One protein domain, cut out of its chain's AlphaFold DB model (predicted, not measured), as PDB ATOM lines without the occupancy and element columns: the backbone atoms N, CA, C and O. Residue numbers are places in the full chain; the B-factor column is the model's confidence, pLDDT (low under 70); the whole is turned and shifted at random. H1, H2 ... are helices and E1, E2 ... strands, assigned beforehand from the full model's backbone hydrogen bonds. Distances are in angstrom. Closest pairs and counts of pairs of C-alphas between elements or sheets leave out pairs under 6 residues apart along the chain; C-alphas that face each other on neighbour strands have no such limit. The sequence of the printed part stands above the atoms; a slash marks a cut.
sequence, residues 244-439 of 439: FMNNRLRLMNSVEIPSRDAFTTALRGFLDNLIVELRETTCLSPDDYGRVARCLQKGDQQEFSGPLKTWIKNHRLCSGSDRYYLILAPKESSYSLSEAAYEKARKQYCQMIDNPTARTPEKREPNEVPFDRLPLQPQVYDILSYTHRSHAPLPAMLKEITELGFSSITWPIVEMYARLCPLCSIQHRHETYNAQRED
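AT A GLANCE: This is residues 244 to 439 of the 439 residues of an uncharacterized protein of Leucoagaricus sp. SymC.cos (UniProt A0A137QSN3). Short helices, mostly crossed, make a compact body in two parts, from which residues 429 to 439 stick out as an arm, most of it H10. In one part H1, H2 and H8 pack on H7, and H9 packs on H2 and H8; in the other a small ribbon of E1 and E2 has H4 by E1 and H6 by E2, while H3 packs on both H2 and H5. The 196 printed residues hold ten named helices and two strands, in the order H1 to H5, E1, H6, E2, H7 to H10; the sheet E1 - E2 is antiparallel and the class is mostly helix. The radius of gyration of the C-alphas is 18.8 A and the spans are 63 by 43 by 30 A.

IN THESE COORDINATES: H1, residues 244 to 249, begins at C-alpha 244 (-0.398, 21.031, 62.270). H2 is residues 260 to 272, 18.1 A long, H3 276 to 282, H4 286 to 298, 18.3 A, and H5 306 to 314. E1 is residues 327 to 330, H6 339 to 354, 22.2 A, and E2 371 to 373. H7 is residues 377 to 387, 15.9 A, H8 394 to 403, and H9 411 to 419. H10, residues 422 to 438, 25.2 A, ends at C-alpha 438 (44.082, 20.085, 61.834).

HOW THE PARTS SIT: H1 touches H7 about perpendicular, at 88 degrees, closest at the C-alphas of Leu 249 and Tyr 386, 6.2 A. H2 touches H7 with residues 260 to 264 alone, closest at C-alphas 260 and 381, 6.8 A. H2 and H3 are a helical hairpin and only just touch, with 3 pairs of C-alphas within 8 A, the closest Leu 271 and Arg 279, 5.7 A. H3 touches H5, closest at C-alphas 277 and 307, 5.6 A. H4 comes closest to E1 at C-alphas 293 and 327, 5.8 A. E1 and E2 are antiparallel, with N 329 and O 372 within hydrogen-bond range at 2.8 A. H6 comes closest to E2 at C-alphas 346 and 371, 7.6 A. H8 touches H7, closest at C-alphas 387 and 397, 5.4 A, and H9, at 394 and 415, 6.7 A. H9 touches H2, closest at C-alphas 263 and 417, 6.5 A. H9 and H10 only just touch, only at the corner, with 3 pairs. Every O i to N i+4 pair is within hydrogen-bond range in the helices except H3, 2 of 3, and H7, 5 of 7.

THE WHOLE: The farthest C-alphas, Ala 340 and Arg 437, are 63.2 A apart. The printed part has no cut. The links H5 to E1 and H6 to E2 are long. Residues 360 to 362, 364 and 366 to 367 have pLDDT under 70.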
ATOM      1  N   PHE A 244      -1.502  21.315  63.190       95.75
ATOM      2  CA  PHE A 244      -0.398  21.031  62.270       95.75
ATOM      3  C   PHE A 244       0.869  20.545  62.994       95.75
ATOM      4  O   PHE A 244       1.547  19.655  62.485       95.75
ATOM      5  N   MET A 245       1.161  21.065  64.195       97.38
ATOM      6  CA  MET A 245       2.289  20.599  65.009       97.38
ATOM      7  C   MET A 245       2.026  19.190  65.520       97.38
ATOM      8  O   MET A 245       2.864  18.314  65.338       97.38
ATOM      9  N   ASN A 246       0.838  18.943  66.082       96.69
ATOM     10  CA  ASN A 246       0.452  17.614  66.567       96.69
ATOM     11  C   ASN A 246       0.504  16.565  65.454       96.69
ATOM     12  O   ASN A 246       1.026  15.471  65.658       96.69
ATOM     13  N   ASN A 247       0.000  16.905  64.267       96.94
ATOM     14  CA  ASN A 247       0.050  16.028  63.103       96.94
ATOM     15  C   ASN A 247       1.493  15.744  62.688       96.94
ATOM     16  O   ASN A 247       1.820  14.603  62.380       96.94
ATOM     17  N   ARG A 248       2.372  16.755  62.711       97.44
ATOM     18  CA  ARG A 248       3.782  16.566  62.366       97.44
ATOM     19  C   ARG A 248       4.521  15.716  63.395       97.44
ATOM     20  O   ARG A 248       5.251  14.823  62.987       97.44
ATOM     21  N   LEU A 249       4.315  15.956  64.688       97.25
ATOM     22  CA  LEU A 249       4.923  15.185  65.778       97.25
ATOM     23  C   LEU A 249       4.560  13.698  65.682       97.25
ATOM     24  O   LEU A 249       5.436  12.846  65.766       97.25
ATOM     25  N   ARG A 250       3.300  13.389  65.354       96.56
ATOM     26  CA  ARG A 250       2.830  12.012  65.113       96.56
ATOM     27  C   ARG A 250       3.436  11.330  63.878       96.56
ATOM     28  O   ARG A 250       3.160  10.163  63.632       96.56
ATOM     29  N   LEU A 251       4.216  12.040  63.072       96.38
ATOM     30  CA  LEU A 251       4.951  11.470  61.941       96.38
ATOM     31  C   LEU A 251       6.456  11.395  62.217       96.38
ATOM     32  O   LEU A 251       7.199  10.887  61.382       96.38
ATOM     33  N   MET A 252       6.918  11.924  63.351       96.38
ATOM     34  CA  MET A 252       8.330  11.931  63.705       96.38
ATOM     35  C   MET A 252       8.745  10.601  64.322       96.38
ATOM     36  O   MET A 252       8.057  10.048  65.184       96.38
ATOM     37  N   ASN A 253       9.909  10.123  63.899       95.62
ATOM     38  CA  ASN A 253      10.561   8.961  64.474       95.62
ATOM     39  C   ASN A 253      11.236   9.362  65.793       95.62
ATOM     40  O   ASN A 253      12.123  10.215  65.795       95.62
ATOM     41  N   SER A 254      10.853   8.754  66.921       95.56
ATOM     42  CA  SER A 254      11.434   9.126  68.217       95.56
ATOM     43  C   SER A 254      12.922   8.788  68.338       95.56
ATOM     44  O   SER A 254      13.562   9.256  69.270       95.56
ATOM     45  N   VAL A 255      13.474   7.954  67.447       95.12
ATOM     46  CA  VAL A 255      14.908   7.614  67.436       95.12
ATOM     47  C   VAL A 255      15.762   8.794  66.954       95.12
ATOM     48  O   VAL A 255      16.938   8.888  67.298       95.12
ATOM     49  N   GLU A 256      15.180   9.715  66.183       95.81
ATOM     50  CA  GLU A 256      15.891  10.866  65.611       95.81
ATOM     51  C   GLU A 256      15.983  12.052  66.582       95.81
ATOM     52  O   GLU A 256      16.786  12.958  66.374       95.81
ATOM     53  N   ILE A 257      15.199  12.054  67.661       97.56
ATOM     54  CA  ILE A 257      15.111  13.165  68.614       97.56
ATOM     55  C   ILE A 257      15.446  12.723  70.050       97.56
ATOM     56  O   ILE A 257      15.459  11.527  70.343       97.56
ATOM     57  N   PRO A 258      15.728  13.661  70.978       97.94
ATOM     58  CA  PRO A 258      15.865  13.340  72.395       97.94
ATOM     59  C   PRO A 258      14.662  12.571  72.949       97.94
ATOM     60  O   PRO A 258      13.509  12.900  72.656       97.94
ATOM     61  N   SER A 259      14.914  11.613  73.843       97.19
ATOM     62  CA  SER A 259      13.829  11.006  74.619       97.19
ATOM     63  C   SER A 259      13.172  12.041  75.542       97.19
ATOM     64  O   SER A 259      13.851  12.884  76.144       97.19
ATOM     65  N   ARG A 260      11.841  11.968  75.674       97.38
ATOM     66  CA  ARG A 260      11.064  12.872  76.539       97.38
ATOM     67  C   ARG A 260      11.545  12.827  77.988       97.38
ATOM     68  O   ARG A 260      11.671  13.878  78.617       97.38
ATOM     69  N   ASP A 261      11.860  11.641  78.497       97.56
ATOM     70  CA  ASP A 261      12.315  11.453  79.876       97.56
ATOM     71  C   ASP A 261      13.698  12.063  80.116       97.56
ATOM     72  O   ASP A 261      13.895  12.757  81.119       97.56
ATOM     73  N   ALA A 262      14.642  11.881  79.182       97.94
ATOM     74  CA  ALA A 262      15.964  12.497  79.295       97.94
ATOM     75  C   ALA A 262      15.865  14.025  79.286       97.94
ATOM     76  O   ALA A 262      16.480  14.684  80.125       97.94
ATOM     77  N   PHE A 263      15.046  14.592  78.392       98.50
ATOM     78  CA  PHE A 263      14.830  16.037  78.352       98.50
ATOM     79  C   PHE A 263      14.136  16.551  79.615       98.50
ATOM     80  O   PHE A 263      14.573  17.541  80.188       98.50
ATOM     81  N   THR A 264      13.094  15.868  80.091       98.12
ATOM     82  CA  THR A 264      12.363  16.269  81.305       98.12
ATOM     83  C   THR A 264      13.274  16.236  82.534       98.12
ATOM     84  O   THR A 264      13.226  17.147  83.361       98.12
ATOM     85  N   THR A 265      14.141  15.226  82.633       98.38
ATOM     86  CA  THR A 265      15.133  15.104  83.710       98.38
ATOM     87  C   THR A 265      16.157  16.236  83.648       98.38
ATOM     88  O   THR A 265      16.403  16.894  84.658       98.38
ATOM     89  N   ALA A 266      16.711  16.510  82.463       98.50
ATOM     90  CA  ALA A 266      17.664  17.600  82.271       98.50
ATOM     91  C   ALA A 266      17.035  18.975  82.551       98.50
ATOM     92  O   ALA A 266      17.637  19.795  83.241       98.50
ATOM     93  N   LEU A 267      15.802  19.203  82.084       98.31
ATOM     94  CA  LEU A 267      15.070  20.445  82.311       98.31
ATOM     95  C   LEU A 267      14.787  20.656  83.800       98.31
ATOM     96  O   LEU A 267      14.981  21.760  84.295       98.31
ATOM     97  N   ARG A 268      14.380  19.612  84.532       97.81
ATOM     98  CA  ARG A 268      14.198  19.694  85.989       97.81
ATOM     99  C   ARG A 268      15.505  20.058  86.691       97.81
ATOM    100  O   ARG A 268      15.528  21.033  87.431       97.81
ATOM    101  N   GLY A 269      16.596  19.352  86.385       98.12
ATOM    102  CA  GLY A 269      17.909  19.659  86.954       98.12
ATOM    103  C   GLY A 269      18.379  21.083  86.637       98.12
ATOM    104  O   GLY A 269      18.966  21.743  87.487       98.12
ATOM    105  N   PHE A 270      18.085  21.597  85.443       98.00
ATOM    106  CA  PHE A 270      18.346  22.993  85.098       98.00
ATOM    107  C   PHE A 270      17.525  23.965  85.955       98.00
ATOM    108  O   PHE A 270      18.101  24.882  86.532       98.00
ATOM    109  N   LEU A 271      16.211  23.749  86.077       96.94
ATOM    110  CA  LEU A 271      15.318  24.611  86.858       96.94
ATOM    111  C   LEU A 271      15.668  24.612  88.355       96.94
ATOM    112  O   LEU A 271      15.638  25.669  88.983       96.94
ATOM    113  N   ASP A 272      16.053  23.465  88.915       97.38
ATOM    114  CA  ASP A 272      16.434  23.339  90.329       97.38
ATOM    115  C   ASP A 272      17.695  24.148  90.674       97.38
ATOM    116  O   ASP A 272      17.828  24.642  91.795       97.38
ATOM    117  N   ASN A 273      18.586  24.338  89.694       97.81
ATOM    118  CA  ASN A 273      19.805  25.135  89.825       97.81
ATOM    119  C   ASN A 273      19.598  26.636  89.551       97.81
ATOM    120  O   ASN A 273      20.529  27.422  89.733       97.81
ATOM    121  N   LEU A 274      18.405  27.063  89.121       97.19
ATOM    122  CA  LEU A 274      18.092  28.485  88.978       97.19
ATOM    123  C   LEU A 274      17.814  29.122  90.343       97.19
ATOM    124  O   LEU A 274      17.207  28.512  91.232       97.19
ATOM    125  N   ILE A 275      18.179  30.400  90.479       97.00
ATOM    126  CA  ILE A 275      17.705  31.237  91.588       97.00
ATOM    127  C   ILE A 275      16.171  31.257  91.609       97.00
ATOM    128  O   ILE A 275      15.526  31.095  90.567       97.00
ATOM    129  N   VAL A 276      15.587  31.416  92.797       93.75
ATOM    130  CA  VAL A 276      14.144  31.238  93.031       93.75
ATOM    131  C   VAL A 276      13.313  32.118  92.092       93.75
ATOM    132  O   VAL A 276      12.364  31.642  91.476       93.75
ATOM    133  N   GLU A 277      13.732  33.362  91.883       94.00
ATOM    134  CA  GLU A 277      13.050  34.346  91.041       94.00
ATOM    135  C   GLU A 277      12.974  33.910  89.570       94.00
ATOM    136  O   GLU A 277      11.949  34.087  88.907       94.00
ATOM    137  N   LEU A 278      14.053  33.317  89.047       95.50
ATOM    138  CA  LEU A 278      14.086  32.798  87.678       95.50
ATOM    139  C   LEU A 278      13.335  31.475  87.569       95.50
ATOM    140  O   LEU A 278      12.652  31.230  86.575       95.50
ATOM    141  N   ARG A 279      13.422  30.625  88.592       95.69
ATOM    142  CA  ARG A 279      12.725  29.338  88.628       95.69
ATOM    143  C   ARG A 279      11.213  29.511  88.535       95.69
ATOM    144  O   ARG A 279      10.575  28.814  87.755       95.69
ATOM    145  N   GLU A 280      10.665  30.483  89.261       94.88
ATOM    146  CA  GLU A 280       9.231  30.798  89.264       94.88
ATOM    147  C   GLU A 280       8.714  31.357  87.928       94.88
ATOM    148  O   GLU A 280       7.509  31.354  87.692       94.88
ATOM    149  N   THR A 281       9.597  31.847  87.053       95.69
ATOM    150  CA  THR A 281       9.218  32.613  85.850       95.69
ATOM    151  C   THR A 281       9.657  31.974  84.531       95.69
ATOM    152  O   THR A 281       9.177  32.368  83.470       95.69
ATOM    153  N   THR A 282      10.539  30.970  84.566       95.25
ATOM    154  CA  THR A 282      11.129  30.378  83.352       95.25
ATOM    155  C   THR A 282      10.219  29.349  82.683       95.25
ATOM    156  O   THR A 282      10.000  29.410  81.476       95.25
ATOM    157  N   CYS A 283       9.713  28.368  83.436       95.31
ATOM    158  CA  CYS A 283       8.942  27.260  82.876       95.31
ATOM    159  C   CYS A 283       7.985  26.707  83.934       95.31
ATOM    160  O   CYS A 283       8.415  26.061  84.886       95.31
ATOM    161  N   LEU A 284       6.691  26.998  83.788       97.19
ATOM    162  CA  LEU A 284       5.696  26.648  84.797       97.19
ATOM    163  C   LEU A 284       5.289  25.175  84.678       97.19
ATOM    164  O   LEU A 284       4.940  24.692  83.591       97.19
ATOM    165  N   SER A 285       5.276  24.488  85.822       97.25
ATOM    166  CA  SER A 285       4.650  23.172  85.955       97.25
ATOM    167  C   SER A 285       3.144  23.266  85.649       97.25
ATOM    168  O   SER A 285       2.573  24.355  85.755       97.25
ATOM    169  N   PRO A 286       2.454  22.169  85.283       97.88
ATOM    170  CA  PRO A 286       1.005  22.204  85.061       97.88
ATOM    171  C   PRO A 286       0.210  22.789  86.239       97.88
ATOM    172  O   PRO A 286      -0.723  23.565  86.020       97.88
ATOM    173  N   ASP A 287       0.612  22.486  87.473       97.69
ATOM    174  CA  ASP A 287      -0.062  22.967  88.681       97.69
ATOM    175  C   ASP A 287       0.157  24.470  88.894       97.69
ATOM    176  O   ASP A 287      -0.800  25.221  89.117       97.69
ATOM    177  N   ASP A 288       1.403  24.934  88.758       97.12
ATOM    178  CA  ASP A 288       1.735  26.355  88.875       97.12
ATOM    179  C   ASP A 288       1.106  27.167  87.740       97.12
ATOM    180  O   ASP A 288       0.535  28.230  87.982       97.12
ATOM    181  N   TYR A 289       1.129  26.642  86.513       98.19
ATOM    182  CA  TYR A 289       0.495  27.260  85.353       98.19
ATOM    183  C   TYR A 289      -1.014  27.402  85.565       98.19
ATOM    184  O   TYR A 289      -1.568  28.485  85.377       98.19
ATOM    185  N   GLY A 290      -1.692  26.335  86.000       98.06
ATOM    186  CA  GLY A 290      -3.128  26.360  86.284       98.06
ATOM    187  C   GLY A 290      -3.496  27.300  87.437       98.06
ATOM    188  O   GLY A 290      -4.555  27.932  87.411       98.06
ATOM    189  N   ARG A 291      -2.630  27.441  88.449       97.75
ATOM    190  CA  ARG A 291      -2.784  28.454  89.508       97.75
ATOM    191  C   ARG A 291      -2.673  29.866  88.929       97.75
ATOM    192  O   ARG A 291      -3.606  30.649  89.084       97.75
ATOM    193  N   VAL A 292      -1.595  30.165  88.200       97.75
ATOM    194  CA  VAL A 292      -1.367  31.490  87.599       97.75
ATOM    195  C   VAL A 292      -2.490  31.868  86.637       97.75
ATOM    196  O   VAL A 292      -3.032  32.965  86.750       97.75
ATOM    197  N   ALA A 293      -2.905  30.963  85.749       97.94
ATOM    198  CA  ALA A 293      -3.978  31.210  84.791       97.94
ATOM    199  C   ALA A 293      -5.308  31.578  85.479       97.94
ATOM    200  O   ALA A 293      -5.955  32.548  85.085       97.94
ATOM    201  N   ARG A 294      -5.693  30.861  86.545       97.62
ATOM    202  CA  ARG A 294      -6.916  31.159  87.317       97.62
ATOM    203  C   ARG A 294      -6.846  32.507  88.024       97.62
ATOM    204  O   ARG A 294      -7.819  33.257  88.007       97.62
ATOM    205  N   CYS A 295      -5.712  32.821  88.636       97.38
ATOM    206  CA  CYS A 295      -5.502  34.098  89.311       97.38
ATOM    207  C   CYS A 295      -5.531  35.269  88.313       97.38
ATOM    208  O   CYS A 295      -6.213  36.265  88.554       97.38
ATOM    209  N   LEU A 296      -4.912  35.108  87.135       97.19
ATOM    210  CA  LEU A 296      -5.003  36.071  86.032       97.19
ATOM    211  C   LEU A 296      -6.438  36.242  85.519       97.19
ATOM    212  O   LEU A 296      -6.840  37.362  85.223       97.19
ATOM    213  N   GLN A 297      -7.221  35.162  85.432       96.81
ATOM    214  CA  GLN A 297      -8.627  35.222  85.021       96.81
ATOM    215  C   GLN A 297      -9.493  35.986  86.035       96.81
ATOM    216  O   GLN A 297     -10.359  36.763  85.644       96.81
ATOM    217  N   LYS A 298      -9.251  35.788  87.336       96.94
ATOM    218  CA  LYS A 298      -9.970  36.477  88.420       96.94
ATOM    219  C   LYS A 298      -9.498  37.915  88.655       96.94
ATOM    220  O   LYS A 298     -10.186  38.667  89.335       96.94
ATOM    221  N   GLY A 299      -8.322  38.281  88.143       95.94
ATOM    222  CA  GLY A 299      -7.660  39.543  88.474       95.94
ATOM    223  C   GLY A 299      -7.090  39.586  89.897       95.94
ATOM    224  O   GLY A 299      -6.757  40.664  90.384       95.94
ATOM    225  N   ASP A 300      -6.962  38.437  90.565       96.00
ATOM    226  CA  ASP A 300      -6.417  38.351  91.918       96.00
ATOM    227  C   ASP A 300      -4.917  38.043  91.868       96.00
ATOM    228  O   ASP A 300      -4.499  36.935  91.543       96.00
ATOM    229  N   GLN A 301      -4.093  39.045  92.175       94.38
ATOM    230  CA  GLN A 301      -2.636  38.904  92.234       94.38
ATOM    231  C   GLN A 301      -2.116  38.803  93.674       94.38
ATOM    232  O   GLN A 301      -0.907  38.905  93.892       94.38
ATOM    233  N   GLN A 302      -2.980  38.664  94.686       95.44
ATOM    234  CA  GLN A 302      -2.534  38.652  96.081       95.44
ATOM    235  C   GLN A 302      -1.736  37.387  96.414       95.44
ATOM    236  O   GLN A 302      -0.714  37.502  97.090       95.44
ATOM    237  N   GLU A 303      -2.115  36.245  95.837       94.25
ATOM    238  CA  GLU A 303      -1.520  34.924  96.095       94.25
ATOM    239  C   GLU A 303      -0.092  34.729  95.551       94.25
ATOM    240  O   GLU A 303       0.589  33.778  95.927       94.25
ATOM    241  N   PHE A 304       0.380  35.590  94.648       96.12
ATOM    242  CA  PHE A 304       1.687  35.408  94.010       96.12
ATOM    243  C   PHE A 304       2.860  35.859  94.893       96.12
ATOM    244  O   PHE A 304       2.733  36.766  95.716       96.12
ATOM    245  N   SER A 305       4.040  35.282  94.659       96.75
ATOM    246  CA  SER A 305       5.298  35.805  95.195       96.75
ATOM    247  C   SER A 305       5.593  37.200  94.613       96.75
ATOM    248  O   SER A 305       5.124  37.559  93.528       96.75
ATOM    249  N   GLY A 306       6.383  38.018  95.316       96.62
ATOM    250  CA  GLY A 306       6.815  39.334  94.816       96.62
ATOM    251  C   GLY A 306       7.495  39.288  93.432       96.62
ATOM    252  O   GLY A 306       7.105  40.066  92.549       96.62
ATOM    253  N   PRO A 307       8.457  38.369  93.200       95.88
ATOM    254  CA  PRO A 307       9.085  38.178  91.893       95.88
ATOM    255  C   PRO A 307       8.079  37.839  90.789       95.88
ATOM    256  O   PRO A 307       8.073  38.491  89.743       95.88
ATOM    257  N   LEU A 308       7.164  36.896  91.041       96.44
ATOM    258  CA  LEU A 308       6.164  36.477  90.061       96.44
ATOM    259  C   LEU A 308       5.181  37.607  89.712       96.44
ATOM    260  O   LEU A 308       4.887  37.808  88.534       96.44
ATOM    261  N   LYS A 309       4.727  38.405  90.694       97.19
ATOM    262  CA  LYS A 309       3.894  39.605  90.436       97.19
ATOM    263  C   LYS A 309       4.607  40.596  89.527       97.19
ATOM    264  O   LYS A 309       4.014  41.121  88.587       97.19
ATOM    265  N   THR A 310       5.884  40.846  89.812       96.69
ATOM    266  CA  THR A 310       6.711  41.771  89.030       96.69
ATOM    267  C   THR A 310       6.861  41.270  87.599       96.69
ATOM    268  O   THR A 310       6.655  42.030  86.655       96.69
ATOM    269  N   TRP A 311       7.133  39.978  87.426       96.75
ATOM    270  CA  TRP A 311       7.232  39.352  86.115       96.75
ATOM    271  C   TRP A 311       5.919  39.428  85.323       96.75
ATOM    272  O   TRP A 311       5.939  39.911  84.190       96.75
ATOM    273  N   ILE A 312       4.784  39.058  85.932       97.25
ATOM    274  CA  ILE A 312       3.441  39.155  85.334       97.25
ATOM    275  C   ILE A 312       3.147  40.583  84.870       97.25
ATOM    276  O   ILE A 312       2.715  40.792  83.737       97.25
ATOM    277  N   LYS A 313       3.407  41.575  85.733       96.75
ATOM    278  CA  LYS A 313       3.164  42.991  85.438       96.75
ATOM    279  C   LYS A 313       4.053  43.494  84.302       96.75
ATOM    280  O   LYS A 313       3.556  44.151  83.390       96.75
ATOM    281  N   ASN A 314       5.345  43.173  84.344       95.56
ATOM    282  CA  ASN A 314       6.321  43.638  83.359       95.56
ATOM    283  C   ASN A 314       6.062  43.053  81.966       95.56
ATOM    284  O   ASN A 314       6.231  43.757  80.977       95.56
ATOM    285  N   HIS A 315       5.605  41.801  81.891       95.88
ATOM    286  CA  HIS A 315       5.289  41.125  80.628       95.88
ATOM    287  C   HIS A 315       3.815  41.257  80.230       95.88
ATOM    288  O   HIS A 315       3.394  40.622  79.269       95.88
ATOM    289  N   ARG A 316       3.015  42.040  80.975       96.62
ATOM    290  CA  ARG A 316       1.564  42.206  80.780       96.62
ATOM    291  C   ARG A 316       0.822  40.881  80.557       96.62
ATOM    292  O   ARG A 316      -0.048  40.788  79.689       96.62
ATOM    293  N   LEU A 317       1.170  39.854  81.333       97.88
ATOM    294  CA  LEU A 317       0.556  38.540  81.170       97.88
ATOM    295  C   LEU A 317      -0.938  38.611  81.474       97.88
ATOM    296  O   LEU A 317      -1.362  39.257  82.434       97.88
ATOM    297  N   CYS A 318      -1.737  37.931  80.662       97.62
ATOM    298  CA  CYS A 318      -3.186  37.905  80.818       97.62
ATOM    299  C   CYS A 318      -3.756  36.508  80.551       97.62
ATOM    300  O   CYS A 318      -3.116  35.670  79.912       97.62
ATOM    301  N   SER A 319      -4.964  36.249  81.059       97.44
ATOM    302  CA  SER A 319      -5.688  35.019  80.726       97.44
ATOM    303  C   SER A 319      -6.107  35.035  79.252       97.44
ATOM    304  O   SER A 319      -6.546  36.065  78.731       97.44
ATOM    305  N   GLY A 320      -5.973  33.894  78.579       95.81
ATOM    306  CA  GLY A 320      -6.282  33.721  77.161       95.81
ATOM    307  C   GLY A 320      -7.457  32.804  76.852       95.81
ATOM    308  O   GLY A 320      -7.700  32.525  75.685       95.81
ATOM    309  N   SER A 321      -8.165  32.290  77.852       95.50
ATOM    310  CA  SER A 321      -9.338  31.446  77.633       95.50
ATOM    311  C   SER A 321     -10.170  31.380  78.907       95.50
ATOM    312  O   SER A 321      -9.627  31.412  80.011       95.50
ATOM    313  N   ASP A 322     -11.488  31.274  78.742       94.56
ATOM    314  CA  ASP A 322     -12.397  30.951  79.845       94.56
ATOM    315  C   ASP A 322     -12.611  29.438  79.999       94.56
ATOM    316  O   ASP A 322     -13.132  28.978  81.014       94.56
ATOM    317  N   ARG A 323     -12.198  28.659  78.992       95.88
ATOM    318  CA  ARG A 323     -12.365  27.205  78.923       95.88
ATOM    319  C   ARG A 323     -11.111  26.449  79.347       95.88
ATOM    320  O   ARG A 323     -11.217  25.400  79.976       95.88
ATOM    321  N   TYR A 324      -9.945  26.961  78.973       97.31
ATOM    322  CA  TYR A 324      -8.652  26.343  79.239       97.31
ATOM    323  C   TYR A 324      -7.799  27.232  80.134       97.31
ATOM    324  O   TYR A 324      -7.900  28.458  80.106       97.31
ATOM    325  N   TYR A 325      -6.864  26.627  80.860       98.19
ATOM    326  CA  TYR A 325      -5.763  27.379  81.443       98.19
ATOM    327  C   TYR A 325      -4.816  27.810  80.321       98.19
ATOM    328  O   TYR A 325      -4.004  27.021  79.841       98.19
ATOM    329  N   LEU A 326      -4.947  29.062  79.886       97.88
ATOM    330  CA  LEU A 326      -4.108  29.682  78.864       97.88
ATOM    331  C   LEU A 326      -3.596  31.028  79.372       97.88
ATOM    332  O   LEU A 326      -4.382  31.892  79.756       97.88
ATOM    333  N   ILE A 327      -2.280  31.207  79.336       98.50
ATOM    334  CA  ILE A 327      -1.599  32.460  79.652       98.50
ATOM    335  C   ILE A 327      -1.041  33.039  78.349       98.50
ATOM    336  O   ILE A 327      -0.337  32.353  77.602       98.50
ATOM    337  N   LEU A 328      -1.366  34.301  78.084       98.19
ATOM    338  CA  LEU A 328      -0.898  35.054  76.925       98.19
ATOM    339  C   LEU A 328       0.121  36.108  77.344       98.19
ATOM    340  O   LEU A 328      -0.077  36.807  78.340       98.19
ATOM    341  N   ALA A 329       1.170  36.241  76.540       97.88
ATOM    342  CA  ALA A 329       2.154  37.309  76.600       97.88
ATOM    343  C   ALA A 329       1.960  38.225  75.378       97.88
ATOM    344  O   ALA A 329       2.025  37.749  74.243       97.88
ATOM    345  N   PRO A 330       1.688  39.524  75.555       97.19
ATOM    346  CA  PRO A 330       1.528  40.433  74.428       97.19
ATOM    347  C   PRO A 330       2.847  40.662  73.691       97.19
ATOM    348  O   PRO A 330       3.885  40.890  74.315       97.19
ATOM    349  N   LYS A 331       2.805  40.648  72.354       95.69
ATOM    350  CA  LYS A 331       3.961  41.009  71.525       95.69
ATOM    351  C   LYS A 331       4.258  42.495  71.626       95.69
ATOM    352  O   LYS A 331       3.371  43.296  71.916       95.69
ATOM    353  N   GLU A 332       5.483  42.879  71.280       92.75
ATOM    354  CA  GLU A 332       5.899  44.281  71.334       92.75
ATOM    355  C   GLU A 332       5.012  45.201  70.479       92.75
ATOM    356  O   GLU A 332       4.605  46.276  70.917       92.75
ATOM    357  N   SER A 333       4.599  44.717  69.306       91.94
ATOM    358  CA  SER A 333       3.678  45.415  68.402       91.94
ATOM    359  C   SER A 333       2.301  45.694  69.007       91.94
ATOM    360  O   SER A 333       1.603  46.590  68.541       91.94
ATOM    361  N   SER A 334       1.899  44.960  70.048       93.12
ATOM    362  CA  SER A 334       0.614  45.155  70.721       93.12
ATOM    363  C   SER A 334       0.641  46.276  71.767       93.12
ATOM    364  O   SER A 334      -0.422  46.769  72.144       93.12
ATOM    365  N   TYR A 335       1.823  46.722  72.222       92.88
ATOM    366  CA  TYR A 335       1.925  47.758  73.259       92.88
ATOM    367  C   TYR A 335       1.448  49.136  72.788       92.88
ATOM    368  O   TYR A 335       1.089  49.962  73.625       92.88
ATOM    369  N   SER A 336       1.422  49.375  71.475       94.56
ATOM    370  CA  SER A 336       0.921  50.612  70.866       94.56
ATOM    371  C   SER A 336      -0.600  50.631  70.672       94.56
ATOM    372  O   SER A 336      -1.159  51.676  70.336       94.56
ATOM    373  N   LEU A 337      -1.289  49.502  70.876       94.75
ATOM    374  CA  LEU A 337      -2.739  49.417  70.722       94.75
ATOM    375  C   LEU A 337      -3.453  50.145  71.866       94.75
ATOM    376  O   LEU A 337      -3.042  50.083  73.025       94.75
ATOM    377  N   SER A 338      -4.580  50.787  71.550       96.25
ATOM    378  CA  SER A 338      -5.486  51.292  72.584       96.25
ATOM    379  C   SER A 338      -6.045  50.134  73.414       96.25
ATOM    380  O   SER A 338      -6.204  49.026  72.906       96.25
ATOM    381  N   GLU A 339      -6.395  50.380  74.677       95.31
ATOM    382  CA  GLU A 339      -6.898  49.339  75.588       95.31
ATOM    383  C   GLU A 339      -8.116  48.589  75.014       95.31
ATOM    384  O   GLU A 339      -8.183  47.361  75.063       95.31
ATOM    385  N   ALA A 340      -9.032  49.307  74.356       96.38
ATOM    386  CA  ALA A 340     -10.185  48.711  73.684       96.38
ATOM    387  C   ALA A 340      -9.794  47.843  72.470       96.38
ATOM    388  O   ALA A 340     -10.384  46.782  72.251       96.38
ATOM    389  N   ALA A 341      -8.805  48.272  71.677       95.81
ATOM    390  CA  ALA A 341      -8.307  47.499  70.538       95.81
ATOM    391  C   ALA A 341      -7.530  46.258  70.998       95.81
ATOM    392  O   ALA A 341      -7.726  45.177  70.444       95.81
ATOM    393  N   TYR A 342      -6.716  46.403  72.043       94.94
ATOM    394  CA  TYR A 342      -5.995  45.320  72.698       94.94
ATOM    395  C   TYR A 342      -6.957  44.248  73.219       94.94
ATOM    396  O   TYR A 342      -6.814  43.073  72.888       94.94
ATOM    397  N   GLU A 343      -7.993  44.643  73.961       95.88
ATOM    398  CA  GLU A 343      -8.968  43.707  74.525       95.88
ATOM    399  C   GLU A 343      -9.806  43.019  73.436       95.88
ATOM    400  O   GLU A 343     -10.099  41.823  73.520       95.88
ATOM    401  N   LYS A 344     -10.147  43.744  72.362       95.44
ATOM    402  CA  LYS A 344     -10.789  43.160  71.176       95.44
ATOM    403  C   LYS A 344      -9.883  42.122  70.510       95.44
ATOM    404  O   LYS A 344     -10.356  41.029  70.199       95.44
ATOM    405  N   ALA A 345      -8.604  42.440  70.313       94.69
ATOM    406  CA  ALA A 345      -7.626  41.526  69.730       94.69
ATOM    407  C   ALA A 345      -7.423  40.287  70.615       94.69
ATOM    408  O   ALA A 345      -7.400  39.169  70.099       94.69
ATOM    409  N   ARG A 346      -7.364  40.469  71.944       95.94
ATOM    410  CA  ARG A 346      -7.271  39.380  72.925       95.94
ATOM    411  C   ARG A 346      -8.459  38.438  72.785       95.94
ATOM    412  O   ARG A 346      -8.263  37.266  72.497       95.94
ATOM    413  N   LYS A 347      -9.692  38.951  72.878       95.38
ATOM    414  CA  LYS A 347     -10.920  38.145  72.746       95.38
ATOM    415  C   LYS A 347     -10.989  37.382  71.424       95.38
ATOM    416  O   LYS A 347     -11.363  36.213  71.419       95.38
ATOM    417  N   GLN A 348     -10.613  38.020  70.315       93.88
ATOM    418  CA  GLN A 348     -10.562  37.358  69.010       93.88
ATOM    419  C   GLN A 348      -9.534  36.224  68.983       93.88
ATOM    420  O   GLN A 348      -9.820  35.166  68.430       93.88
ATOM    421  N   TYR A 349      -8.360  36.428  69.585       94.25
ATOM    422  CA  TYR A 349      -7.349  35.384  69.703       94.25
ATOM    423  C   TYR A 349      -7.851  34.215  70.562       94.25
ATOM    424  O   TYR A 349      -7.801  33.073  70.111       94.25
ATOM    425  N   CYS A 350      -8.423  34.490  71.740       94.69
ATOM    426  CA  CYS A 350      -9.002  33.473  72.625       94.69
ATOM    427  C   CYS A 350     -10.057  32.623  71.900       94.69
ATOM    428  O   CYS A 350      -9.997  31.397  71.929       94.69
ATOM    429  N   GLN A 351     -10.975  33.267  71.169       93.94
ATOM    430  CA  GLN A 351     -12.026  32.581  70.411       93.94
ATOM    431  C   GLN A 351     -11.472  31.601  69.370       93.94
ATOM    432  O   GLN A 351     -12.068  30.543  69.164       93.94
ATOM    433  N   MET A 352     -10.339  31.928  68.737       92.12
ATOM    434  CA  MET A 352      -9.673  31.020  67.799       92.12
ATOM    435  C   MET A 352      -9.081  29.797  68.493       92.12
ATOM    436  O   MET A 352      -9.092  28.710  67.920       92.12
ATOM    437  N   ILE A 353      -8.544  29.964  69.704       93.38
ATOM    438  CA  ILE A 353      -7.985  28.843  70.469       93.38
ATOM    439  C   ILE A 353      -9.102  27.943  70.987       93.38
ATOM    440  O   ILE A 353      -9.002  26.720  70.905       93.38
ATOM    441  N   ASP A 354     -10.174  28.552  71.487       94.31
ATOM    442  CA  ASP A 354     -11.292  27.838  72.093       94.31
ATOM    443  C   ASP A 354     -12.110  27.047  71.068       94.31
ATOM    444  O   ASP A 354     -12.633  25.974  71.391       94.31
ATOM    445  N   ASN A 355     -12.178  27.552  69.831       93.25
ATOM    446  CA  ASN A 355     -12.936  26.974  68.726       93.25
ATOM    447  C   ASN A 355     -12.049  26.772  67.486       93.25
ATOM    448  O   ASN A 355     -12.215  27.480  66.491       93.25
ATOM    449  N   PRO A 356     -11.148  25.775  67.485       86.00
ATOM    450  CA  PRO A 356     -10.242  25.535  66.359       86.00
ATOM    451  C   PRO A 356     -10.968  25.132  65.062       86.00
ATOM    452  O   PRO A 356     -10.376  25.168  63.989       86.00
ATOM    453  N   THR A 357     -12.242  24.732  65.145       87.00
ATOM    454  CA  THR A 357     -13.094  24.396  63.992       87.00
ATOM    455  C   THR A 357     -13.776  25.610  63.366       87.00
ATOM    456  O   THR A 357     -14.327  25.494  62.271       87.00
ATOM    457  N   ALA A 358     -13.787  26.763  64.044       83.94
ATOM    458  CA  ALA A 358     -14.310  27.987  63.460       83.94
ATOM    459  C   ALA A 358     -13.398  28.368  62.292       83.94
ATOM    460  O   ALA A 358     -12.197  28.546  62.483       83.94
ATOM    461  N   ARG A 359     -13.958  28.440  61.075       72.75
ATOM    462  CA  ARG A 359     -13.201  28.767  59.862       72.75
ATOM    463  C   ARG A 359     -12.409  30.044  60.106       72.75
ATOM    464  O   ARG A 359     -12.989  31.121  60.246       72.75
ATOM    465  N   THR A 360     -11.089  29.909  60.173       65.19
ATOM    466  CA  THR A 360     -10.196  31.056  60.206       65.19
ATOM    467  C   THR A 360     -10.475  31.859  58.939       65.19
ATOM    468  O   THR A 360     -10.527  31.255  57.866       65.19
ATOM    469  N   PRO A 361     -10.696  33.179  59.015       69.19
ATOM    470  CA  PRO A 361     -10.812  33.988  57.808       69.19
ATOM    471  C   PRO A 361      -9.573  33.723  56.940       69.19
ATOM    472  O   PRO A 361      -8.453  33.894  57.415       69.19
ATOM    473  N   GLU A 362      -9.782  33.246  55.707       65.75
ATOM    474  CA  GLU A 362      -8.788  32.588  54.828       65.75
ATOM    475  C   GLU A 362      -7.571  33.454  54.431       65.75
ATOM    476  O   GLU A 362      -6.730  33.023  53.649       65.75
ATOM    477  N   LYS A 363      -7.435  34.669  54.969       71.06
ATOM    478  CA  LYS A 363      -6.338  35.601  54.686       71.06
ATOM    479  C   LYS A 363      -5.934  36.398  55.925       71.06
ATOM    480  O   LYS A 363      -6.055  37.619  55.939       71.06
ATOM    481  N   ARG A 364      -5.491  35.731  56.990       64.19
ATOM    482  CA  ARG A 364      -4.701  36.430  58.013       64.19
ATOM    483  C   ARG A 364      -3.234  36.309  57.664       64.19
ATOM    484  O   ARG A 364      -2.718  35.198  57.562       64.19
ATOM    485  N   GLU A 365      -2.595  37.457  57.487       72.75
ATOM    486  CA  GLU A 365      -1.150  37.535  57.366       72.75
ATOM    487  C   GLU A 365      -0.530  36.932  58.644       72.75
ATOM    488  O   GLU A 365      -0.901  37.332  59.754       72.75
ATOM    489  N   PRO A 366       0.398  35.963  58.536       62.28
ATOM    490  CA  PRO A 366       1.013  35.284  59.682       62.28
ATOM    491  C   PRO A 366       1.621  36.231  60.730       62.28
ATOM    492  O   PRO A 366       1.734  35.877  61.904       62.28
ATOM    493  N   ASN A 367       1.969  37.455  60.326       62.81
ATOM    494  CA  ASN A 367       2.581  38.471  61.181       62.81
ATOM    495  C   ASN A 367       1.599  39.218  62.103       62.81
ATOM    496  O   ASN A 367       2.041  40.013  62.929       62.81
ATOM    497  N   GLU A 368       0.289  38.977  62.010       77.75
ATOM    498  CA  GLU A 368      -0.715  39.761  62.750       77.75
ATOM    499  C   GLU A 368      -1.112  39.188  64.112       77.75
ATOM    500  O   GLU A 368      -1.939  39.777  64.809       77.75
ATOM    501  N   VAL A 369      -0.561  38.043  64.527       83.31
ATOM    502  CA  VAL A 369      -0.922  37.472  65.828       83.31
ATOM    503  C   VAL A 369      -0.347  38.356  66.949       83.31
ATOM    504  O   VAL A 369       0.874  38.373  67.107       83.31
ATOM    505  N   PRO A 370      -1.175  39.057  67.756       92.88
ATOM    506  CA  PRO A 370      -0.692  40.063  68.709       92.88
ATOM    507  C   PRO A 370      -0.159  39.468  70.017       92.88
ATOM    508  O   PRO A 370       0.371  40.198  70.852       92.88
ATOM    509  N   PHE A 371      -0.314  38.157  70.208       96.94
ATOM    510  CA  PHE A 371      -0.022  37.463  71.455       96.94
ATOM    511  C   PHE A 371       0.802  36.212  71.202       96.94
ATOM    512  O   PHE A 371       0.502  35.431  70.297       96.94
ATOM    513  N   ASP A 372       1.778  35.997  72.068       97.38
ATOM    514  CA  ASP A 372       2.450  34.722  72.225       97.38
ATOM    515  C   ASP A 372       1.785  33.920  73.343       97.38
ATOM    516  O   ASP A 372       1.276  34.464  74.329       97.38
ATOM    517  N   ARG A 373       1.779  32.598  73.195       97.50
ATOM    518  CA  ARG A 373       1.351  31.677  74.244       97.50
ATOM    519  C   ARG A 373       2.533  31.370  75.138       97.50
ATOM    520  O   ARG A 373       3.603  31.006  74.650       97.50
ATOM    521  N   LEU A 374       2.306  31.418  76.443       98.06
ATOM    522  CA  LEU A 374       3.247  30.847  77.390       98.06
ATOM    523  C   LEU A 374       3.087  29.317  77.365       98.06
ATOM    524  O   LEU A 374       1.996  28.838  77.695       98.06
ATOM    525  N   PRO A 375       4.108  28.538  76.968       97.94
ATOM    526  CA  PRO A 375       4.001  27.089  76.924       97.94
ATOM    527  C   PRO A 375       4.063  26.483  78.328       97.94
ATOM    528  O   PRO A 375       4.754  26.983  79.216       97.94
ATOM    529  N   LEU A 376       3.365  25.364  78.512       96.88
ATOM    530  CA  LEU A 376       3.519  24.528  79.701       96.88
ATOM    531  C   LEU A 376       4.813  23.724  79.643       96.88
ATOM    532  O   LEU A 376       5.243  23.323  78.561       96.88
ATOM    533  N   GLN A 377       5.378  23.382  80.802       97.31
ATOM    534  CA  GLN A 377       6.614  22.598  80.863       97.31
ATOM    535  C   GLN A 377       6.595  21.315  80.002       97.31
ATOM    536  O   GLN A 377       7.544  21.117  79.242       97.31
ATOM    537  N   PRO A 378       5.540  20.470  80.004       98.06
ATOM    538  CA  PRO A 378       5.488  19.305  79.114       98.06
ATOM    539  C   PRO A 378       5.384  19.657  77.621       98.06
ATOM    540  O   PRO A 378       5.892  18.910  76.786       98.06
ATOM    541  N   GLN A 379       4.759  20.790  77.282       98.00
ATOM    542  CA  GLN A 379       4.627  21.265  75.900       98.00
ATOM    543  C   GLN A 379       5.947  21.800  75.343       98.00
ATOM    544  O   GLN A 379       6.145  21.756  74.132       98.00
ATOM    545  N   VAL A 380       6.865  22.273  76.195       98.50
ATOM    546  CA  VAL A 380       8.196  22.723  75.755       98.50
ATOM    547  C   VAL A 380       8.916  21.609  74.989       98.50
ATOM    548  O   VAL A 380       9.480  21.880  73.934       98.50
ATOM    549  N   TYR A 381       8.832  20.352  75.444       98.62
ATOM    550  CA  TYR A 381       9.394  19.213  74.707       98.62
ATOM    551  C   TYR A 381       8.788  19.068  73.306       98.62
ATOM    552  O   TYR A 381       9.518  18.880  72.338       98.62
ATOM    553  N   ASP A 382       7.465  19.172  73.188       98.56
ATOM    554  CA  ASP A 382       6.754  19.003  71.917       98.56
ATOM    555  C   ASP A 382       7.059  20.136  70.934       98.56
ATOM    556  O   ASP A 382       7.272  19.900  69.745       98.56
ATOM    557  N   ILE A 383       7.135  21.371  71.436       98.69
ATOM    558  CA  ILE A 383       7.502  22.547  70.644       98.69
ATOM    559  C   ILE A 383       8.937  22.401  70.131       98.69
ATOM    560  O   ILE A 383       9.177  22.603  68.943       98.69
ATOM    561  N   LEU A 384       9.874  21.998  70.993       98.69
ATOM    562  CA  LEU A 384      11.270  21.781  70.608       98.69
ATOM    563  C   LEU A 384      11.433  20.589  69.670       98.69
ATOM    564  O   LEU A 384      12.195  20.679  68.716       98.69
ATOM    565  N   SER A 385      10.689  19.504  69.878       98.44
ATOM    566  CA  SER A 385      10.650  18.368  68.951       98.44
ATOM    567  C   SER A 385      10.206  18.824  67.569       98.44
ATOM    568  O   SER A 385      10.866  18.531  66.575       98.44
ATOM    569  N   TYR A 386       9.131  19.612  67.508       98.56
ATOM    570  CA  TYR A 386       8.636  20.156  66.257       98.56
ATOM    571  C   TYR A 386       9.677  21.056  65.583       98.56
ATOM    572  O   TYR A 386       9.993  20.828  64.419       98.56
ATOM    573  N   THR A 387      10.252  22.047  66.268       98.44
ATOM    574  CA  THR A 387      11.211  22.983  65.641       98.44
ATOM    575  C   THR A 387      12.573  22.354  65.349       98.44
ATOM    576  O   THR A 387      13.258  22.751  64.411       98.44
ATOM    577  N   HIS A 388      12.952  21.300  66.074       98.31
ATOM    578  CA  HIS A 388      14.184  20.547  65.835       98.31
ATOM    579  C   HIS A 388      14.056  19.472  64.743       98.31
ATOM    580  O   HIS A 388      15.043  18.821  64.419       98.31
ATOM    581  N   ARG A 389      12.870  19.264  64.150       97.56
ATOM    582  CA  ARG A 389      12.583  18.173  63.188       97.56
ATOM    583  C   ARG A 389      13.512  18.083  61.970       97.56
ATOM    584  O   ARG A 389      13.494  17.078  61.271       97.56
ATOM    585  N   SER A 390      14.239  19.151  61.654       97.25
ATOM    586  CA  SER A 390      15.207  19.231  60.554       97.25
ATOM    587  C   SER A 390      16.652  19.378  61.041       97.25
ATOM    588  O   SER A 390      17.521  19.735  60.251       97.25
ATOM    589  N   HIS A 391      16.906  19.158  62.336       97.25
ATOM    590  CA  HIS A 391      18.185  19.435  63.001       97.25
ATOM    591  C   HIS A 391      18.688  20.858  62.737       97.25
ATOM    592  O   HIS A 391      19.881  21.101  62.559       97.25
ATOM    593  N   ALA A 392      17.750  21.808  62.682       96.19
ATOM    594  CA  ALA A 392      18.052  23.206  62.441       96.19
ATOM    595  C   ALA A 392      18.983  23.768  63.535       96.19
ATOM    596  O   ALA A 392      18.883  23.366  64.701       96.19
ATOM    597  N   PRO A 393      19.864  24.725  63.195       97.00
ATOM    598  CA  PRO A 393      20.729  25.366  64.176       97.00
ATOM    599  C   PRO A 393      19.914  26.171  65.199       97.00
ATOM    600  O   PRO A 393      18.818  26.657  64.906       97.00
ATOM    601  N   LEU A 394      20.484  26.377  66.390       97.56
ATOM    602  CA  LEU A 394      19.819  27.017  67.538       97.56
ATOM    603  C   LEU A 394      19.115  28.355  67.212       97.56
ATOM    604  O   LEU A 394      17.953  28.508  67.598       97.56
ATOM    605  N   PRO A 395      19.721  29.304  66.462       98.06
ATOM    606  CA  PRO A 395      19.041  30.554  66.115       98.06
ATOM    607  C   PRO A 395      17.803  30.348  65.234       98.06
ATOM    608  O   PRO A 395      16.815  31.064  65.387       98.06
ATOM    609  N   ALA A 396      17.839  29.366  64.327       98.12
ATOM    610  CA  ALA A 396      16.713  29.057  63.449       98.12
ATOM    611  C   ALA A 396      15.552  28.442  64.238       98.12
ATOM    612  O   ALA A 396      14.405  28.828  64.025       98.12
ATOM    613  N   MET A 397      15.851  27.565  65.203       98.31
ATOM    614  CA  MET A 397      14.835  27.020  66.107       98.31
ATOM    615  C   MET A 397      14.150  28.121  66.921       98.31
ATOM    616  O   MET A 397      12.927  28.164  66.974       98.31
ATOM    617  N   LEU A 398      14.911  29.038  67.531       98.06
ATOM    618  CA  LEU A 398      14.346  30.147  68.315       98.06
ATOM    619  C   LEU A 398      13.478  31.086  67.475       98.06
ATOM    620  O   LEU A 398      12.407  31.511  67.916       98.06
ATOM    621  N   LYS A 399      13.929  31.389  66.254       96.94
ATOM    622  CA  LYS A 399      13.139  32.157  65.295       96.94
ATOM    623  C   LYS A 399      11.814  31.455  64.992       96.94
ATOM    624  O   LYS A 399      10.770  32.083  65.118       96.94
ATOM    625  N   GLU A 400      11.846  30.159  64.679       97.56
ATOM    626  CA  GLU A 400      10.632  29.387  64.395       97.56
ATOM    627  C   GLU A 400       9.691  29.326  65.612       97.56
ATOM    628  O   GLU A 400       8.490  29.515  65.459       97.56
ATOM    629  N   ILE A 401      10.206  29.145  66.835       97.44
ATOM    630  CA  ILE A 401       9.399  29.187  68.073       97.44
ATOM    631  C   ILE A 401       8.633  30.516  68.195       97.44
ATOM    632  O   ILE A 401       7.457  30.525  68.563       97.44
ATOM    633  N   THR A 402       9.285  31.625  67.843       95.75
ATOM    634  CA  THR A 402       8.700  32.974  67.900       95.75
ATOM    635  C   THR A 402       7.659  33.174  66.790       95.75
ATOM    636  O   THR A 402       6.588  33.732  67.026       95.75
ATOM    637  N   GLU A 403       7.930  32.675  65.580       94.69
ATOM    638  CA  GLU A 403       6.988  32.678  64.448       94.69
ATOM    639  C   GLU A 403       5.740  31.818  64.732       94.69
ATOM    640  O   GLU A 403       4.633  32.187  64.344       94.69
ATOM    641  N   LEU A 404       5.890  30.717  65.477       95.44
ATOM    642  CA  LEU A 404       4.782  29.874  65.949       95.44
ATOM    643  C   LEU A 404       3.940  30.531  67.057       95.44
ATOM    644  O   LEU A 404       2.869  30.021  67.393       95.44
ATOM    645  N   GLY A 405       4.399  31.654  67.612       95.81
ATOM    646  CA  GLY A 405       3.696  32.399  68.647       95.81
ATOM    647  C   GLY A 405       3.849  31.799  70.043       95.81
ATOM    648  O   GLY A 405       2.865  31.726  70.782       95.81
ATOM    649  N   PHE A 406       5.045  31.322  70.400       97.56
ATOM    650  CA  PHE A 406       5.370  30.870  71.755       97.56
ATOM    651  C   PHE A 406       6.432  31.767  72.393       97.56
ATOM    652  O   PHE A 406       7.426  32.114  71.758       97.56
ATOM    653  N   SER A 407       6.247  32.092  73.672       96.44
ATOM    654  CA  SER A 407       7.200  32.882  74.458       96.44
ATOM    655  C   SER A 407       7.956  32.023  75.477       96.44
ATOM    656  O   SER A 407       7.669  30.843  75.671       96.44
ATOM    657  N   SER A 408       8.920  32.635  76.169       95.38
ATOM    658  CA  SER A 408       9.599  32.093  77.363       95.38
ATOM    659  C   SER A 408      10.461  30.838  77.172       95.38
ATOM    660  O   SER A 408      11.145  30.431  78.108       95.38
ATOM    661  N   ILE A 409      10.527  30.257  75.971       97.88
ATOM    662  CA  ILE A 409      11.543  29.253  75.642       97.88
ATOM    663  C   ILE A 409      12.859  29.981  75.357       97.88
ATOM    664  O   ILE A 409      13.032  30.622  74.323       97.88
ATOM    665  N   THR A 410      13.782  29.908  76.310       97.12
ATOM    666  CA  THR A 410      15.063  30.619  76.266       97.12
ATOM    667  C   THR A 410      16.144  29.816  75.545       97.12
ATOM    668  O   THR A 410      16.047  28.595  75.406       97.12
ATOM    669  N   TRP A 411      17.221  30.492  75.131       97.56
ATOM    670  CA  TRP A 411      18.375  29.848  74.492       97.56
ATOM    671  C   TRP A 411      18.915  28.631  75.270       97.56
ATOM    672  O   TRP A 411      19.047  27.577  74.649       97.56
ATOM    673  N   PRO A 412      19.152  28.695  76.602       98.06
ATOM    674  CA  PRO A 412      19.638  27.537  77.356       98.06
ATOM    675  C   PRO A 412      18.731  26.305  77.261       98.06
ATOM    676  O   PRO A 412      19.227  25.182  77.231       98.06
ATOM    677  N   ILE A 413      17.409  26.494  77.180       98.44
ATOM    678  CA  ILE A 413      16.450  25.390  77.045       98.44
ATOM    679  C   ILE A 413      16.576  24.739  75.660       98.44
ATOM    680  O   ILE A 413      16.620  23.512  75.557       98.44
ATOM    681  N   VAL A 414      16.674  25.546  74.596       98.50
ATOM    682  CA  VAL A 414      16.861  25.043  73.222       98.50
ATOM    683  C   VAL A 414      18.203  24.321  73.083       98.50
ATOM    684  O   VAL A 414      18.273  23.229  72.522       98.50
ATOM    685  N   GLU A 415      19.268  24.899  73.635       98.06
ATOM    686  CA  GLU A 415      20.609  24.319  73.617       98.06
ATOM    687  C   GLU A 415      20.673  22.987  74.365       98.06
ATOM    688  O   GLU A 415      21.240  22.016  73.861       98.06
ATOM    689  N   MET A 416      20.047  22.911  75.539       98.38
ATOM    690  CA  MET A 416      19.923  21.670  76.297       98.38
ATOM    691  C   MET A 416      19.238  20.579  75.471       98.38
ATOM    692  O   MET A 416      19.736  19.456  75.415       98.38
ATOM    693  N   TYR A 417      18.140  20.909  74.787       98.62
ATOM    694  CA  TYR A 417      17.441  19.967  73.915       98.62
ATOM    695  C   TYR A 417      18.331  19.483  72.762       98.62
ATOM    696  O   TYR A 417      18.454  18.279  72.541       98.62
ATOM    697  N   ALA A 418      19.008  20.400  72.063       98.19
ATOM    698  CA  ALA A 418      19.892  20.060  70.949       98.19
ATOM    699  C   ALA A 418      21.081  19.181  71.381       98.19
ATOM    700  O   ALA A 418      21.450  18.249  70.669       98.19
ATOM    701  N   ARG A 419      21.654  19.413  72.570       97.56
ATOM    702  CA  ARG A 419      22.744  18.584  73.123       97.56
ATOM    703  C   ARG A 419      22.308  17.159  73.460       97.56
ATOM    704  O   ARG A 419      23.122  16.242  73.378       97.56
ATOM    705  N   LEU A 420      21.043  16.974  73.835       98.12
ATOM    706  CA  LEU A 420      20.458  15.656  74.091       98.12
ATOM    707  C   LEU A 420      20.068  14.919  72.802       98.12
ATOM    708  O   LEU A 420      19.716  13.740  72.861       98.12
ATOM    709  N   CYS A 421      20.103  15.588  71.645       98.31
ATOM    710  CA  CYS A 421      19.725  14.979  70.379       98.31
ATOM    711  C   CYS A 421      20.815  13.999  69.924       98.31
ATOM    712  O   CYS A 421      21.971  14.408  69.776       98.31
ATOM    713  N   PRO A 422      20.483  12.718  69.665       97.50
ATOM    714  CA  PRO A 422      21.483  11.714  69.312       97.50
ATOM    715  C   PRO A 422      22.210  12.065  68.009       97.50
ATOM    716  O   PRO A 422      23.429  11.922  67.935       97.50
ATOM    717  N   LEU A 423      21.494  12.591  67.010       97.19
ATOM    718  CA  LEU A 423      22.080  12.926  65.709       97.19
ATOM    719  C   LEU A 423      22.997  14.153  65.793       97.19
ATOM    720  O   LEU A 423      24.133  14.101  65.318       97.19
ATOM    721  N   CYS A 424      22.564  15.221  66.472       97.56
ATOM    722  CA  CYS A 424      23.396  16.413  66.665       97.56
ATOM    723  C   CYS A 424      24.607  16.134  67.565       97.56
ATOM    724  O   CYS A 424      25.690  16.657  67.316       97.56
ATOM    725  N   SER A 425      24.458  15.278  68.584       96.44
ATOM    726  CA  SER A 425      25.573  14.878  69.449       96.44
ATOM    727  C   SER A 425      26.668  14.154  68.661       96.44
ATOM    728  O   SER A 425      27.853  14.424  68.858       96.44
ATOM    729  N   ILE A 426      26.287  13.270  67.731       95.19
ATOM    730  CA  ILE A 426      27.233  12.584  66.842       95.19
ATOM    731  C   ILE A 426      27.935  13.596  65.929       95.19
ATOM    732  O   ILE A 426      29.164  13.602  65.876       95.19
ATOM    733  N   GLN A 427      27.185  14.484  65.268       93.75
ATOM    734  CA  GLN A 427      27.747  15.515  64.384       93.75
ATOM    735  C   GLN A 427      28.761  16.405  65.111       93.75
ATOM    736  O   GLN A 427      29.898  16.532  64.660       93.75
ATOM    737  N   HIS A 428      28.405  16.913  66.292       92.62
ATOM    738  CA  HIS A 428      29.294  17.748  67.094       92.62
ATOM    739  C   HIS A 428      30.580  17.005  67.496       92.62
ATOM    740  O   HIS A 428      31.664  17.583  67.490       92.62
ATOM    741  N   ARG A 429      30.503  15.705  67.825       92.81
ATOM    742  CA  ARG A 429      31.703  14.896  68.117       92.81
ATOM    743  C   ARG A 429      32.615  14.776  66.897       92.81
ATOM    744  O   ARG A 429      33.828  14.919  67.043       92.81
ATOM    745  N   HIS A 430      32.050  14.553  65.711       93.62
ATOM    746  CA  HIS A 430      32.822  14.498  64.468       93.62
ATOM    747  C   HIS A 430      33.512  15.831  64.156       93.62
ATOM    748  O   HIS A 430      34.693  15.828  63.813       93.62
ATOM    749  N   GLU A 431      32.822  16.956  64.335       92.50
ATOM    750  CA  GLU A 431      33.400  18.293  64.152       92.50
ATOM    751  C   GLU A 431      34.561  18.543  65.120       92.50
ATOM    752  O   GLU A 431      35.643  18.941  64.691       92.50
ATOM    753  N   THR A 432      34.385  18.220  66.408       92.44
ATOM    754  CA  THR A 432      35.463  18.369  67.399       92.44
ATOM    755  C   THR A 432      36.670  17.479  67.104       92.44
ATOM    756  O   THR A 432      37.804  17.905  67.300       92.44
ATOM    757  N   TYR A 433      36.445  16.260  66.606       94.19
ATOM    758  CA  TYR A 433      37.524  15.344  66.243       94.19
ATOM    759  C   TYR A 433      38.301  15.826  65.011       94.19
ATOM    760  O   TYR A 433      39.523  15.710  64.971       94.19
ATOM    761  N   ASN A 434      37.611  16.387  64.014       93.88
ATOM    762  CA  ASN A 434      38.258  16.930  62.821       93.88
ATOM    763  C   ASN A 434      39.084  18.180  63.148       93.88
ATOM    764  O   ASN A 434      40.224  18.262  62.704       93.88
ATOM    765  N   ALA A 435      38.567  19.082  63.990       93.69
ATOM    766  CA  ALA A 435      39.314  20.257  64.443       93.69
ATOM    767  C   ALA A 435      40.624  19.869  65.157       93.69
ATOM    768  O   ALA A 435      41.668  20.447  64.889       93.69
ATOM    769  N   GLN A 436      40.601  18.821  65.989       94.12
ATOM    770  CA  GLN A 436      41.799  18.312  66.673       94.12
ATOM    771  C   GLN A 436      42.834  17.650  65.753       94.12
ATOM    772  O   GLN A 436      43.948  17.400  66.199       94.12
ATOM    773  N   ARG A 437      42.474  17.285  64.515       94.31
ATOM    774  CA  ARG A 437      43.416  16.712  63.538       94.31
ATOM    775  C   ARG A 437      44.098  17.767  62.673       94.31
ATOM    776  O   ARG A 437      45.071  17.428  62.002       94.31
ATOM    777  N   GLU A 438      43.534  18.968  62.609       92.75
ATOM    778  CA  GLU A 438      44.082  20.085  61.834       92.75
ATOM    779  C   GLU A 438      45.097  20.912  62.641       92.75
ATOM    780  O   GLU A 438      45.940  21.576  62.034       92.75
ATOM    781  N   ASP A 439      45.048  20.811  63.973       82.81
ATOM    782  CA  ASP A 439      46.050  21.317  64.923       82.81
ATOM    783  C   ASP A 439      47.205  20.317  65.126       82.81
ATOM    784  O   ASP A 439      48.370  20.776  65.248       82.81
TER     785      ASP A 439